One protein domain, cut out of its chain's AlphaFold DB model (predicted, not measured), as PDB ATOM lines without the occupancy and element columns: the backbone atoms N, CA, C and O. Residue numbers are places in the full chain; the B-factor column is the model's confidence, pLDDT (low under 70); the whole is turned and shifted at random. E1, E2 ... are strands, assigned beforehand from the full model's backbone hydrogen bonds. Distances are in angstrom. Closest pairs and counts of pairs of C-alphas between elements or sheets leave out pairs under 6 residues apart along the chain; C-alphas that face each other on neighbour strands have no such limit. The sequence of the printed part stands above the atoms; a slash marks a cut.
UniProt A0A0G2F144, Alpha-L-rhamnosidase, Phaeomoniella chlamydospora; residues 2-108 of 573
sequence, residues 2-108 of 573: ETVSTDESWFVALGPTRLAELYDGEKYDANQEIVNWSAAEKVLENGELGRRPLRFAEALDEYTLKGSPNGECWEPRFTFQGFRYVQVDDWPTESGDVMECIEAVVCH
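AT A GLANCE: This is residues 2 to 108 of the 573 residues of the protein "Alpha-L-rhamnosidase" of Phaeomoniella chlamydospora (UniProt A0A0G2F144). With little regular structure, long loops join two small antiparallel strand pairs lying on opposite sides of the domain: hairpin E2-E3, and E1-E4, which brings both ends of the printed part together. The printed part has 107 residues, no named helix and four strands in the order E1, E2, E3, E4, and is all strand by class, though strands hold only 17 residues. It is compact, with a radius of gyration of the C-alphas of 15.1 A and spans of 36 by 34 by 32 A.

HOW THE PARTS SIT: E1, residues 2 to 5, is antiparallel to E4, residues 103 to 106, at 156 degrees; N 4 and O 104 are 3.0 A apart. E2, residues 17 to 21, and E3, residues 25 to 28, form a hairpin at 174 degrees; N 18 and O 27 are 2.8 A apart. E1 and E2 are apart, as are E3 and E4.

IN THESE COORDINATES: E1 begins at C-alpha 2 (44.912, -60.217, 134.151). E2, 10.7 A long, begins at C-alpha 17 (25.444, -55.316, 109.251). E4 ends at C-alpha 106 (45.306, -57.665, 129.472).

THE WHOLE: The printed part has no cut. The links E1 to E2 and E3 to E4 are long, with 11 and 74 residues. Of the printed residues, 47 are under pLDDT 70, among them 29 to 48.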
ATOM      1  N   GLU A   2      46.125 -60.589 133.425       65.81
ATOM      2  CA  GLU A   2      44.912 -60.217 134.151       65.81
ATOM      3  C   GLU A   2      43.743 -60.350 133.175       65.81
ATOM      4  O   GLU A   2      43.796 -59.819 132.065       65.81
ATOM      5  N   THR A   3      42.728 -61.095 133.587       55.44
ATOM      6  CA  THR A   3      41.469 -61.255 132.867       55.44
ATOM      7  C   THR A   3      40.515 -60.166 133.332       55.44
ATOM      8  O   THR A   3      40.242 -60.071 134.531       55.44
ATOM      9  N   VAL A   4      39.988 -59.370 132.402       65.25
ATOM     10  CA  VAL A   4      38.849 -58.491 132.678       65.25
ATOM     11  C   VAL A   4      37.610 -59.153 132.097       65.25
ATOM     12  O   VAL A   4      37.409 -59.169 130.881       65.25
ATOM     13  N   SER A   5      36.793 -59.724 132.980       61.41
ATOM     14  CA  SER A   5      35.471 -60.217 132.607       61.41
ATOM     15  C   SER A   5      34.565 -59.042 132.247       61.41
ATOM     16  O   SER A   5      34.661 -57.963 132.838       61.41
ATOM     17  N   THR A   6      33.686 -59.259 131.279       55.28
ATOM     18  CA  THR A   6      32.609 -58.328 130.957       55.28
ATOM     19  C   THR A   6      31.738 -58.070 132.193       55.28
ATOM     20  O   THR A   6      31.468 -58.966 132.996       55.28
ATOM     21  N   ASP A   7      31.322 -56.820 132.374       63.69
ATOM     22  CA  ASP A   7      30.406 -56.383 133.432       63.69
ATOM     23  C   ASP A   7      29.407 -55.347 132.886       63.69
ATOM     24  O   ASP A   7      29.420 -55.027 131.696       63.69
ATOM     25  N   GLU A   8      28.540 -54.802 133.744       53.28
ATOM     26  CA  GLU A   8      27.520 -53.813 133.353       53.28
ATOM     27  C   GLU A   8      28.104 -52.501 132.777       53.28
ATOM     28  O   GLU A   8      27.362 -51.686 132.230       53.28
ATOM     29  N   SER A   9      29.418 -52.265 132.889       53.28
ATOM     30  CA  SER A   9      30.094 -51.097 132.312       53.28
ATOM     31  C   SER A   9      30.524 -51.290 130.850       53.28
ATOM     32  O   SER A   9      30.898 -50.313 130.184       53.28
ATOM     33  N   TRP A  10      30.447 -52.522 130.339       50.34
ATOM     34  CA  TRP A  10      30.682 -52.865 128.940       50.34
ATOM     35  C   TRP A  10      29.409 -52.679 128.116       50.34
ATOM     36  O   TRP A  10      28.306 -52.999 128.545       50.34
ATOM     37  N   PHE A  11      29.574 -52.166 126.901       50.25
ATOM     38  CA  PHE A  11      28.478 -51.932 125.970       50.25
ATOM     39  C   PHE A  11      28.782 -52.724 124.709       50.25
ATOM     40  O   PHE A  11      29.798 -52.471 124.063       50.25
ATOM     41  N   VAL A  12      27.913 -53.673 124.372       54.44
ATOM     42  CA  VAL A  12      27.967 -54.419 123.114       54.44
ATOM     43  C   VAL A  12      26.599 -54.348 122.456       54.44
ATOM     44  O   VAL A  12      25.568 -54.402 123.124       54.44
ATOM     45  N   ALA A  13      26.598 -54.196 121.139       52.94
ATOM     46  CA  ALA A  13      25.411 -54.330 120.317       52.94
ATOM     47  C   ALA A  13      25.749 -55.121 119.064       52.94
ATOM     48  O   ALA A  13      26.859 -55.038 118.540       52.94
ATOM     49  N   LEU A  14      24.754 -55.848 118.566       57.00
ATOM     50  CA  LEU A  14      24.795 -56.387 117.218       57.00
ATOM     51  C   LEU A  14      24.589 -55.226 116.244       57.00
ATOM     52  O   LEU A  14      23.579 -54.522 116.321       57.00
ATOM     53  N   GLY A  15      25.549 -55.030 115.343       61.53
ATOM     54  CA  GLY A  15      25.462 -54.003 114.316       61.53
ATOM     55  C   GLY A  15      24.304 -54.239 113.332       61.53
ATOM     56  O   GLY A  15      23.738 -55.341 113.246       61.53
ATOM     57  N   PRO A  16      23.922 -53.209 112.558       66.00
ATOM     58  CA  PRO A  16      22.959 -53.335 111.461       66.00
ATOM     59  C   PRO A  16      23.497 -54.163 110.278       66.00
ATOM     60  O   PRO A  16      22.713 -54.575 109.418       66.00
ATOM     61  N   THR A  17      24.803 -54.442 110.238       70.19
ATOM     62  CA  THR A  17      25.444 -55.316 109.251       70.19
ATOM     63  C   THR A  17      25.041 -56.772 109.492       70.19
ATOM     64  O   THR A  17      25.209 -57.320 110.577       70.19
ATOM     65  N   ARG A  18      24.432 -57.388 108.478       69.31
ATOM     66  CA  ARG A  18      23.902 -58.764 108.500       69.31
ATOM     67  C   ARG A  18      24.789 -59.770 107.785       69.31
ATOM     68  O   ARG A  18      24.511 -60.964 107.860       69.31
ATOM     69  N   LEU A  19      25.702 -59.263 106.969       57.03
ATOM     70  CA  LEU A  19      26.626 -60.031 106.158       57.03
ATOM     71  C   LEU A  19      27.676 -59.061 105.631       57.03
ATOM     72  O   LEU A  19      27.300 -58.062 105.014       57.03
ATOM     73  N   ALA A  20      28.950 -59.354 105.842       56.28
ATOM     74  CA  ALA A  20      30.049 -58.660 105.186       56.28
ATOM     75  C   ALA A  20      30.953 -59.704 104.533       56.28
ATOM     76  O   ALA A  20      31.528 -60.555 105.204       56.28
ATOM     77  N   GLU A  21      31.051 -59.681 103.206       59.62
ATOM     78  CA  GLU A  21      31.840 -60.671 102.478       59.62
ATOM     79  C   GLU A  21      32.607 -60.049 101.311       59.62
ATOM     80  O   GLU A  21      32.139 -59.140 100.625       59.62
ATOM     81  N   LEU A  22      33.813 -60.575 101.066       34.50
ATOM     82  CA  LEU A  22      34.780 -60.010 100.118       34.50
ATOM     83  C   LEU A  22      34.242 -59.917  98.675       34.50
ATOM     84  O   LEU A  22      34.709 -59.083  97.898       34.50
ATOM     85  N   TYR A  23      33.288 -60.777  98.307       36.38
ATOM     86  CA  TYR A  23      32.746 -60.864  96.947       36.38
ATOM     87  C   TYR A  23      31.376 -60.197  96.765       36.38
ATOM     88  O   TYR A  23      31.144 -59.628  95.698       36.38
ATOM     89  N   ASP A  24      30.501 -60.227  97.775       50.22
ATOM     90  CA  ASP A  24      29.119 -59.728  97.667       50.22
ATOM     91  C   ASP A  24      28.865 -58.431  98.465       50.22
ATOM     92  O   ASP A  24      27.750 -57.900  98.446       50.22
ATOM     93  N   GLY A  25      29.902 -57.865  99.094       55.25
ATOM     94  CA  GLY A  25      29.836 -56.598  99.818       55.25
ATOM     95  C   GLY A  25      29.128 -56.719 101.168       55.25
ATOM     96  O   GLY A  25      29.090 -57.786 101.778       55.25
ATOM     97  N   GLU A  26      28.583 -55.605 101.651       63.16
ATOM     98  CA  GLU A  26      27.882 -55.539 102.935       63.16
ATOM     99  C   GLU A  26      26.361 -55.552 102.732       63.16
ATOM    100  O   GLU A  26      25.809 -54.776 101.944       63.16
ATOM    101  N   LYS A  27      25.653 -56.411 103.475       56.81
ATOM    102  CA  LYS A  27      24.194 -56.346 103.618       56.81
ATOM    103  C   LYS A  27      23.853 -55.646 104.919       56.81
ATOM    104  O   LYS A  27      24.006 -56.203 105.999       56.81
ATOM    105  N   TYR A  28      23.330 -54.438 104.782       71.25
ATOM    106  CA  TYR A  28      22.895 -53.588 105.880       71.25
ATOM    107  C   TYR A  28      21.369 -53.666 106.053       71.25
ATOM    108  O   TYR A  28      20.625 -53.468 105.088       71.25
ATOM    109  N   ASP A  29      20.889 -53.938 107.270       69.19
ATOM    110  CA  ASP A  29      19.465 -53.873 107.621       69.19
ATOM    111  C   ASP A  29      19.169 -52.628 108.461       69.19
ATOM    112  O   ASP A  29      19.321 -52.623 109.684       69.19
ATOM    113  N   ALA A  30      18.674 -51.588 107.791       59.84
ATOM    114  CA  ALA A  30      18.318 -50.312 108.405       59.84
ATOM    115  C   ALA A  30      17.212 -50.412 109.471       59.84
ATOM    116  O   ALA A  30      17.061 -49.510 110.283       59.84
ATOM    117  N   ASN A  31      16.433 -51.499 109.518       65.81
ATOM    118  CA  ASN A  31      15.421 -51.668 110.572       65.81
ATOM    119  C   ASN A  31      16.025 -52.109 111.910       65.81
ATOM    120  O   ASN A  31      15.336 -52.086 112.926       65.81
ATOM    121  N   GLN A  32      17.285 -52.546 111.897       56.12
ATOM    122  CA  GLN A  32      18.047 -52.921 113.085       56.12
ATOM    123  C   GLN A  32      19.082 -51.855 113.455       56.12
ATOM    124  O   GLN A  32      19.936 -52.080 114.308       56.12
ATOM    125  N   GLU A  33      18.992 -50.686 112.823       59.25
ATOM    126  CA  GLU A  33      19.702 -49.492 113.242       59.25
ATOM    127  C   GLU A  33      19.227 -49.093 114.647       59.25
ATOM    128  O   GLU A  33      18.036 -48.873 114.900       59.25
ATOM    129  N   ILE A  34      20.157 -49.043 115.598       59.97
ATOM    130  CA  ILE A  34      19.835 -48.746 116.991       59.97
ATOM    131  C   ILE A  34      19.778 -47.223 117.158       59.97
ATOM    132  O   ILE A  34      20.794 -46.534 117.244       59.97
ATOM    133  N   VAL A  35      18.558 -46.687 117.217       43.56
ATOM    134  CA  VAL A  35      18.290 -45.253 117.406       43.56
ATOM    135  C   VAL A  35      18.921 -44.763 118.717       43.56
ATOM    136  O   VAL A  35      18.611 -45.283 119.786       43.56
ATOM    137  N   ASN A  36      19.767 -43.730 118.642       39.66
ATOM    138  CA  ASN A  36      20.540 -43.169 119.763       39.66
ATOM    139  C   ASN A  36      21.572 -44.116 120.406       39.66
ATOM    140  O   ASN A  36      22.071 -43.801 121.486       39.66
ATOM    141  N   TRP A  37      21.954 -45.222 119.756       48.69
ATOM    142  CA  TRP A  37      23.163 -45.982 120.133       48.69
ATOM    143  C   TRP A  37      24.411 -45.091 120.210       48.69
ATOM    144  O   TRP A  37      25.309 -45.311 121.012       48.69
ATOM    145  N   SER A  38      24.395 -44.033 119.404       38.91
ATOM    146  CA  SER A  38      25.401 -42.994 119.240       38.91
ATOM    147  C   SER A  38      25.216 -41.754 120.134       38.91
ATOM    148  O   SER A  38      25.826 -40.719 119.867       38.91
ATOM    149  N   ALA A  39      24.379 -41.799 121.179       34.09
ATOM    150  CA  ALA A  39      24.263 -40.676 122.116       34.09
ATOM    151  C   ALA A  39      25.498 -40.586 123.037       34.09
ATOM    152  O   ALA A  39      25.929 -41.575 123.622       34.09
ATOM    153  N   ALA A  40      26.067 -39.381 123.122       36.28
ATOM    154  CA  ALA A  40      27.425 -39.096 123.574       36.28
ATOM    155  C   ALA A  40      27.779 -39.608 124.978       36.28
ATOM    156  O   ALA A  40      27.290 -39.112 125.984       36.28
ATOM    157  N   GLU A  41      28.727 -40.530 125.001       38.38
ATOM    158  CA  GLU A  41      29.918 -40.568 125.845       38.38
ATOM    159  C   GLU A  41      30.767 -41.656 125.191       38.38
ATOM    160  O   GLU A  41      30.224 -42.723 124.917       38.38
ATOM    161  N   LYS A  42      32.072 -41.422 124.984       41.50
ATOM    162  CA  LYS A  42      33.094 -42.378 124.492       41.50
ATOM    163  C   LYS A  42      33.500 -42.211 123.018       41.50
ATOM    164  O   LYS A  42      32.741 -41.711 122.203       41.50
ATOM    165  N   VAL A  43      34.752 -42.595 122.734       51.97
ATOM    166  CA  VAL A  43      35.526 -42.386 121.489       51.97
ATOM    167  C   VAL A  43      34.842 -43.021 120.267       51.97
ATOM    168  O   VAL A  43      35.235 -44.087 119.796       51.97
ATOM    169  N   LEU A  44      33.803 -42.360 119.772       54.34
ATOM    170  CA  LEU A  44      33.068 -42.688 118.559       54.34
ATOM    171  C   LEU A  44      33.182 -41.504 117.596       54.34
ATOM    172  O   LEU A  44      33.112 -40.349 118.011       54.34
ATOM    173  N   GLU A  45      33.351 -41.778 116.306       56.91
ATOM    174  CA  GLU A  45      33.337 -40.762 115.253       56.91
ATOM    175  C   GLU A  45      32.001 -40.881 114.516       56.91
ATOM    176  O   GLU A  45      31.730 -41.881 113.859       56.91
ATOM    177  N   ASN A  46      31.123 -39.885 114.679       62.22
ATOM    178  CA  ASN A  46      29.757 -39.887 114.130       62.22
ATOM    179  C   ASN A  46      28.879 -41.081 114.567       62.22
ATOM    180  O   ASN A  46      27.959 -41.460 113.848       62.22
ATOM    181  N   GLY A  47      29.134 -41.651 115.750       56.16
ATOM    182  CA  GLY A  47      28.367 -42.784 116.282       56.16
ATOM    183  C   GLY A  47      28.919 -44.169 115.941       56.16
ATOM    184  O   GLY A  47      28.371 -45.152 116.428       56.16
ATOM    185  N   GLU A  48      30.015 -44.232 115.183       64.88
ATOM    186  CA  GLU A  48      30.744 -45.454 114.824       64.88
ATOM    187  C   GLU A  48      32.097 -45.524 115.542       64.88
ATOM    188  O   GLU A  48      32.576 -44.525 116.090       64.88
ATOM    189  N   LEU A  49      32.755 -46.690 115.532       74.38
ATOM    190  CA  LEU A  49      34.114 -46.817 116.071       74.38
ATOM    191  C   LEU A  49      35.050 -45.786 115.419       74.38
ATOM    192  O   LEU A  49      35.247 -45.789 114.203       74.38
ATOM    193  N   GLY A  50      35.687 -44.941 116.235       76.62
ATOM    194  CA  GLY A  50      36.686 -43.972 115.776       76.62
ATOM    195  C   GLY A  50      37.979 -44.656 115.326       76.62
ATOM    196  O   GLY A  50      38.968 -44.643 116.056       76.62
ATOM    197  N   ARG A  51      37.974 -45.281 114.142       82.31
ATOM    198  CA  ARG A  51      39.101 -46.061 113.592       82.31
ATOM    199  C   ARG A  51      40.098 -45.219 112.803       82.31
ATOM    200  O   ARG A  51      41.241 -45.636 112.659       82.31
ATOM    201  N   ARG A  52      39.716 -44.021 112.345       88.50
ATOM    202  CA  ARG A  52      40.611 -43.096 111.623       88.50
ATOM    203  C   ARG A  52      41.968 -42.884 112.330       88.50
ATOM    204  O   ARG A  52      42.987 -42.942 111.644       88.50
ATOM    205  N   PRO A  53      42.050 -42.695 113.664       88.81
ATOM    206  CA  PRO A  53      43.329 -42.504 114.354       88.81
ATOM    207  C   PRO A  53      44.219 -43.759 114.428       88.81
ATOM    208  O   PRO A  53      45.376 -43.655 114.830       88.81
ATOM    209  N   LEU A  54      43.716 -44.942 114.042       85.25
ATOM    210  CA  LEU A  54      44.534 -46.154 113.891       85.25
ATOM    211  C   LEU A  54      45.423 -46.108 112.638       85.25
ATOM    212  O   LEU A  54      46.358 -46.903 112.527       85.25
ATOM    213  N   ARG A  55      45.158 -45.160 111.724       90.12
ATOM    214  CA  ARG A  55      45.845 -44.998 110.436       90.12
ATOM    215  C   ARG A  55      45.788 -46.294 109.622       90.12
ATOM    216  O   ARG A  55      44.693 -46.739 109.294       90.12
ATOM    217  N   PHE A  56      46.930 -46.897 109.286       89.38
ATOM    218  CA  PHE A  56      46.985 -48.117 108.480       89.38
ATOM    219  C   PHE A  56      46.882 -49.406 109.310       89.38
ATOM    220  O   PHE A  56      46.910 -50.495 108.739       89.38
ATOM    221  N   ALA A  57      46.756 -49.326 110.641       82.94
ATOM    222  CA  ALA A  57      46.508 -50.508 111.459       82.94
ATOM    223  C   ALA A  57      45.034 -50.918 111.368       82.94
ATOM    224  O   ALA A  57      44.157 -50.235 111.897       82.94
ATOM    225  N   GLU A  58      44.769 -52.067 110.744       85.38
ATOM    226  CA  GLU A  58      43.407 -52.598 110.640       85.38
ATOM    227  C   GLU A  58      42.822 -52.933 112.016       85.38
ATOM    228  O   GLU A  58      41.673 -52.595 112.271       85.38
ATOM    229  N   ALA A  59      43.608 -53.539 112.917       85.81
ATOM    230  CA  ALA A  59      43.158 -53.982 114.245       85.81
ATOM    231  C   ALA A  59      41.868 -54.831 114.188       85.81
ATOM    232  O   ALA A  59      40.935 -54.623 114.961       85.81
ATOM    233  N   LEU A  60      41.835 -55.772 113.242       87.62
ATOM    234  CA  LEU A  60      40.742 -56.702 112.984       87.62
ATOM    235  C   LEU A  60      41.238 -58.132 113.183       87.62
ATOM    236  O   LEU A  60      42.303 -58.492 112.684       87.62
ATOM    237  N   ASP A  61      40.434 -58.926 113.876       82.94
ATOM    238  CA  ASP A  61      40.644 -60.352 114.055       82.94
ATOM    239  C   ASP A  61      39.465 -61.115 113.439       82.94
ATOM    240  O   ASP A  61      38.309 -60.827 113.745       82.94
ATOM    241  N   GLU A  62      39.755 -62.101 112.586       88.00
ATOM    242  CA  GLU A  62      38.742 -62.927 111.923       88.00
ATOM    243  C   GLU A  62      38.824 -64.379 112.403       88.00
ATOM    244  O   GLU A  62      39.883 -65.016 112.361       88.00
ATOM    245  N   TYR A  63      37.683 -64.928 112.822       86.94
ATOM    246  CA  TYR A  63      37.574 -66.317 113.253       86.94
ATOM    247  C   TYR A  63      36.460 -67.057 112.510       86.94
ATOM    248  O   TYR A  63      35.279 -66.763 112.662       86.94
ATOM    249  N   THR A  64      36.835 -68.067 111.722       88.62
ATOM    250  CA  THR A  64      35.877 -68.963 111.064       88.62
ATOM    251  C   THR A  64      35.570 -70.165 111.956       88.62
ATOM    252  O   THR A  64      36.446 -70.997 112.209       88.62
ATOM    253  N   LEU A  65      34.311 -70.280 112.386       87.94
ATOM    254  CA  LEU A  65      33.817 -71.388 113.210       87.94
ATOM    255  C   LEU A  65      33.983 -72.740 112.505       87.94
ATOM    256  O   LEU A  65      33.675 -72.884 111.319       87.94
ATOM    257  N   LYS A  66      34.390 -73.770 113.256       87.31
ATOM    258  CA  LYS A  66      34.417 -75.161 112.753       87.31
ATOM    259  C   LYS A  66      33.089 -75.904 112.954       87.31
ATOM    260  O   LYS A  66      32.959 -77.033 112.477       87.31
ATOM    261  N   GLY A  67      32.128 -75.313 113.666       85.88
ATOM    262  CA  GLY A  67      30.812 -75.899 113.945       85.88
ATOM    263  C   GLY A  67      30.841 -76.960 115.050       85.88
ATOM    264  O   GLY A  67      30.160 -77.981 114.955       85.88
ATOM    265  N   SER A  68      31.670 -76.767 116.080       83.44
ATOM    266  CA  SER A  68      31.781 -77.699 117.210       83.44
ATOM    267  C   SER A  68      30.485 -77.755 118.031       83.44
ATOM    268  O   SER A  68      30.075 -76.730 118.574       83.44
ATOM    269  N   PRO A  69      29.879 -78.938 118.254       80.69
ATOM    270  CA  PRO A  69      28.651 -79.048 119.050       80.69
ATOM    271  C   PRO A  69      28.856 -78.737 120.542       80.69
ATOM    272  O   PRO A  69      27.883 -78.553 121.262       80.69
ATOM    273  N   ASN A  70      30.109 -78.694 121.011       82.81
ATOM    274  CA  ASN A  70      30.459 -78.418 122.407       82.81
ATOM    275  C   ASN A  70      30.932 -76.966 122.630       82.81
ATOM    276  O   ASN A  70      31.501 -76.682 123.681       82.81
ATOM    277  N   GLY A  71      30.769 -76.081 121.641       83.94
ATOM    278  CA  GLY A  71      31.349 -74.735 121.657       83.94
ATOM    279  C   GLY A  71      32.819 -74.699 121.220       83.94
ATOM    280  O   GLY A  71      33.461 -75.737 120.989       83.94
ATOM    281  N   GLU A  72      33.337 -73.481 121.056       85.00
ATOM    282  CA  GLU A  72      34.694 -73.172 120.595       85.00
ATOM    283  C   GLU A  72      35.277 -72.052 121.466       85.00
ATOM    284  O   GLU A  72      34.556 -71.141 121.860       85.00
ATOM    285  N   CYS A  73      36.574 -72.123 121.769       88.62
ATOM    286  CA  CYS A  73      37.314 -71.042 122.420       88.62
ATOM    287  C   CYS A  73      38.473 -70.654 121.509       88.62
ATOM    288  O   CYS A  73      39.182 -71.532 120.997       88.62
ATOM    289  N   TRP A  74      38.663 -69.356 121.315       86.50
ATOM    290  CA  TRP A  74      39.698 -68.816 120.452       86.50
ATOM    291  C   TRP A  74      40.270 -67.531 121.048       86.50
ATOM    292  O   TRP A  74      39.531 -66.703 121.565       86.50
ATOM    293  N   GLU A  75      41.590 -67.392 120.949       87.56
ATOM    294  CA  GLU A  75      42.344 -66.206 121.351       87.56
ATOM    295  C   GLU A  75      43.450 -65.963 120.304       87.56
ATOM    296  O   GLU A  75      44.134 -66.926 119.906       87.56
ATOM    297  N   PRO A  76      43.664 -64.714 119.846       83.44
ATOM    298  CA  PRO A  76      44.768 -64.384 118.954       83.44
ATOM    299  C   PRO A  76      46.117 -64.571 119.668       83.44
ATOM    300  O   PRO A  76      46.278 -64.232 120.836       83.44
ATOM    301  N   ARG A  77      47.121 -65.118 118.964       84.94
ATOM    302  CA  ARG A  77      48.444 -65.436 119.555       84.94
ATOM    303  C   ARG A  77      49.594 -64.543 119.099       84.94
ATOM    304  O   ARG A  77      50.613 -64.483 119.777       84.94
ATOM    305  N   PHE A  78      49.467 -63.918 117.931       89.25
ATOM    306  CA  PHE A  78      50.560 -63.194 117.263       89.25
ATOM    307  C   PHE A  78      50.171 -61.762 116.873       89.25
ATOM    308  O   PHE A  78      50.769 -61.176 115.977       89.25
ATOM    309  N   THR A  79      49.164 -61.210 117.545       85.81
ATOM    310  CA  THR A  79      48.735 -59.816 117.427       85.81
ATOM    311  C   THR A  79      48.295 -59.311 118.799       85.81
ATOM    312  O   THR A  79      48.072 -60.104 119.716       85.81
ATOM    313  N   PHE A  80      48.214 -57.994 118.942       89.69
ATOM    314  CA  PHE A  80      47.595 -57.321 120.077       89.69
ATOM    315  C   PHE A  80      46.997 -55.994 119.609       89.69
ATOM    316  O   PHE A  80      47.439 -55.413 118.609       89.69
ATOM    317  N   GLN A  81      46.009 -55.490 120.340       90.25
ATOM    318  CA  GLN A  81      45.315 -54.247 120.034       90.25
ATOM    319  C   GLN A  81      45.170 -53.406 121.309       90.25
ATOM    320  O   GLN A  81      44.930 -53.936 122.393       90.25
ATOM    321  N   GLY A  82      45.298 -52.084 121.188       91.94
ATOM    322  CA  GLY A  82      44.904 -51.148 122.240       91.94
ATOM    323  C   GLY A  82      43.465 -50.690 122.017       91.94
ATOM    324  O   GLY A  82      43.211 -49.944 121.075       91.94
ATOM    325  N   PHE A  83      42.526 -51.121 122.860       88.06
ATOM    326  CA  PHE A  83      41.106 -50.812 122.682       88.06
ATOM    327  C   PHE A  83      40.352 -50.712 124.012       88.06
ATOM    328  O   PHE A  83      40.798 -51.189 125.053       88.06
ATOM    329  N   ARG A  84      39.182 -50.070 123.947       83.56
ATOM    330  CA  ARG A  84      38.142 -50.090 124.989       83.56
ATOM    331  C   ARG A  84      36.793 -50.575 124.445       83.56
ATOM    332  O   ARG A  84      35.963 -51.037 125.215       83.56
ATOM    333  N   TYR A  85      36.591 -50.467 123.132       81.25
ATOM    334  CA  TYR A  85      35.390 -50.894 122.417       81.25
ATOM    335  C   TYR A  85      35.775 -51.948 121.389       81.25
ATOM    336  O   TYR A  85      36.838 -51.838 120.779       81.25
ATOM    337  N   VAL A  86      34.901 -52.933 121.200       82.75
ATOM    338  CA  VAL A  86      35.017 -53.959 120.164       82.75
ATOM    339  C   VAL A  86      33.692 -54.027 119.408       82.75
ATOM    340  O   VAL A  86      32.628 -54.037 120.025       82.75
ATOM    341  N   GLN A  87      33.762 -54.028 118.079       82.50
ATOM    342  CA  GLN A  87      32.619 -54.328 117.220       82.50
ATOM    343  C   GLN A  87      32.691 -55.807 116.856       82.50
ATOM    344  O   GLN A  87      33.757 -56.298 116.486       82.50
ATOM    345  N   VAL A  88      31.567 -56.503 117.005       84.44
ATOM    346  CA  VAL A  88      31.451 -57.935 116.726       84.44
ATOM    347  C   VAL A  88      30.375 -58.110 115.672       84.44
ATOM    348  O   VAL A  88      29.188 -57.923 115.945       84.44
ATOM    349  N   ASP A  89      30.810 -58.460 114.470       82.62
ATOM    350  CA  ASP A  89      29.935 -58.729 113.336       82.62
ATOM    351  C   ASP A  89      29.691 -60.240 113.196       82.62
ATOM    352  O   ASP A  89      30.483 -61.063 113.659       82.62
ATOM    353  N   ASP A  90      28.553 -60.607 112.601       85.56
ATOM    354  CA  ASP A  90      28.165 -61.994 112.300       85.56
ATOM    355  C   ASP A  90      28.168 -62.973 113.502       85.56
ATOM    356  O   ASP A  90      28.354 -64.184 113.346       85.56
ATOM    357  N   TRP A  91      27.894 -62.478 114.720       86.44
ATOM    358  CA  TRP A  91      27.770 -63.330 115.909       86.44
ATOM    359  C   TRP A  91      26.603 -64.332 115.774       86.44
ATOM    360  O   TRP A  91      25.454 -63.925 115.552       86.44
ATOM    361  N   PRO A  92      26.839 -65.647 115.948       80.50
ATOM    362  CA  PRO A  92      25.784 -66.648 115.854       80.50
ATOM    363  C   PRO A  92      24.809 -66.511 117.032       80.50
ATOM    364  O   PRO A  92      25.098 -66.928 118.148       80.50
ATOM    365  N   THR A  93      23.618 -65.966 116.773       69.94
ATOM    366  CA  THR A  93      22.576 -65.725 117.800       69.94
ATOM    367  C   THR A  93      22.148 -66.971 118.591       69.94
ATOM    368  O   THR A  93      21.659 -66.849 119.711       69.94
ATOM    369  N   GLU A  94      22.358 -68.174 118.046       72.31
ATOM    370  CA  GLU A  94      22.087 -69.448 118.726       72.31
ATOM    371  C   GLU A  94      23.133 -69.801 119.804       72.31
ATOM    372  O   GLU A  94      22.876 -70.666 120.641       72.31
ATOM    373  N   SER A  95      24.290 -69.129 119.814       68.31
ATOM    374  CA  SER A  95      25.408 -69.377 120.737       68.31
ATOM    375  C   SER A  95      25.312 -68.618 122.066       68.31
ATOM    376  O   SER A  95      26.218 -68.734 122.886       68.31
ATOM    377  N   GLY A  96      24.225 -67.876 122.302       76.56
ATOM    378  CA  GLY A  96      24.016 -67.087 123.520       76.56
ATOM    379  C   GLY A  96      24.388 -65.612 123.370       76.56
ATOM    380  O   GLY A  96      24.728 -65.142 122.278       76.56
ATOM    381  N   ASP A  97      24.276 -64.876 124.476       82.94
ATOM    382  CA  ASP A  97      24.651 -63.465 124.529       82.94
ATOM    383  C   ASP A  97      26.171 -63.330 124.356       82.94
ATOM    384  O   ASP A  97      26.962 -63.964 125.057       82.94
ATOM    385  N   VAL A  98      26.577 -62.489 123.407       83.56
ATOM    386  CA  VAL A  98      27.978 -62.162 123.124       83.56
ATOM    387  C   VAL A  98      28.709 -61.667 124.376       83.56
ATOM    388  O   VAL A  98      29.883 -61.980 124.567       83.56
ATOM    389  N   MET A  99      28.009 -60.974 125.275       84.12
ATOM    390  CA  MET A  99      28.572 -60.486 126.532       84.12
ATOM    391  C   MET A  99      28.995 -61.601 127.483       84.12
ATOM    392  O   MET A  99      29.927 -61.409 128.256       84.12
ATOM    393  N   GLU A 100      28.355 -62.766 127.415       85.44
ATOM    394  CA  GLU A 100      28.714 -63.936 128.224       85.44
ATOM    395  C   GLU A 100      29.885 -64.728 127.614       85.44
ATOM    396  O   GLU A 100      30.416 -65.637 128.251       85.44
ATOM    397  N   CYS A 101      30.285 -64.393 126.382       86.25
ATOM    398  CA  CYS A 101      31.220 -65.172 125.572       86.25
ATOM    399  C   CYS A 101      32.489 -64.407 125.162       86.25
ATOM    400  O   CYS A 101      33.339 -64.979 124.478       86.25
ATOM    401  N   ILE A 102      32.624 -63.137 125.551       87.31
ATOM    402  CA  ILE A 102      33.798 -62.308 125.265       87.31
ATOM    403  C   ILE A 102      34.512 -61.945 126.562       87.31
ATOM    404  O   ILE A 102      33.896 -61.584 127.560       87.31
ATOM    405  N   GLU A 103      35.837 -61.995 126.509       89.06
ATOM    406  CA  GLU A 103      36.731 -61.590 127.583       89.06
ATOM    407  C   GLU A 103      37.874 -60.750 127.001       89.06
ATOM    408  O   GLU A 103      38.387 -61.053 125.922       89.06
ATOM    409  N   ALA A 104      38.296 -59.703 127.717       88.12
ATOM    410  CA  ALA A 104      39.510 -58.970 127.378       88.12
ATOM    411  C   ALA A 104      40.688 -59.451 128.234       88.12
ATOM    412  O   ALA A 104      40.698 -59.303 129.461       88.12
ATOM    413  N   VAL A 105      41.716 -59.981 127.568       90.38
ATOM    414  CA  VAL A 105      42.965 -60.413 128.204       90.38
ATOM    415  C   VAL A 105      43.968 -59.264 128.180       90.38
ATOM    416  O   VAL A 105      44.419 -58.827 127.120       90.38
ATOM    417  N   VAL A 106      44.345 -58.766 129.359       92.69
ATOM    418  CA  VAL A 106      45.306 -57.665 129.472       92.69
ATOM    419  C   VAL A 106      46.733 -58.204 129.337       92.69
ATOM    420  O   VAL A 106      47.236 -58.927 130.208       92.69
ATOM    421  N   CYS A 107      47.399 -57.805 128.253       90.69
ATOM    422  CA  CYS A 107      48.759 -58.210 127.904       90.69
ATOM    423  C   CYS A 107      49.744 -57.045 128.047       90.69
ATOM    424  O   CYS A 107      49.628 -56.035 127.361       90.69
ATOM    425  N   HIS A 108      50.741 -57.209 128.914       94.69
ATOM    426  CA  HIS A 108      51.899 -56.324 129.042       94.69
ATOM    427  C   HIS A 108      53.070 -57.090 129.668       94.69
ATOM    428  O   HIS A 108      52.898 -58.210 130.153       94.69
TER     429      HIS A 108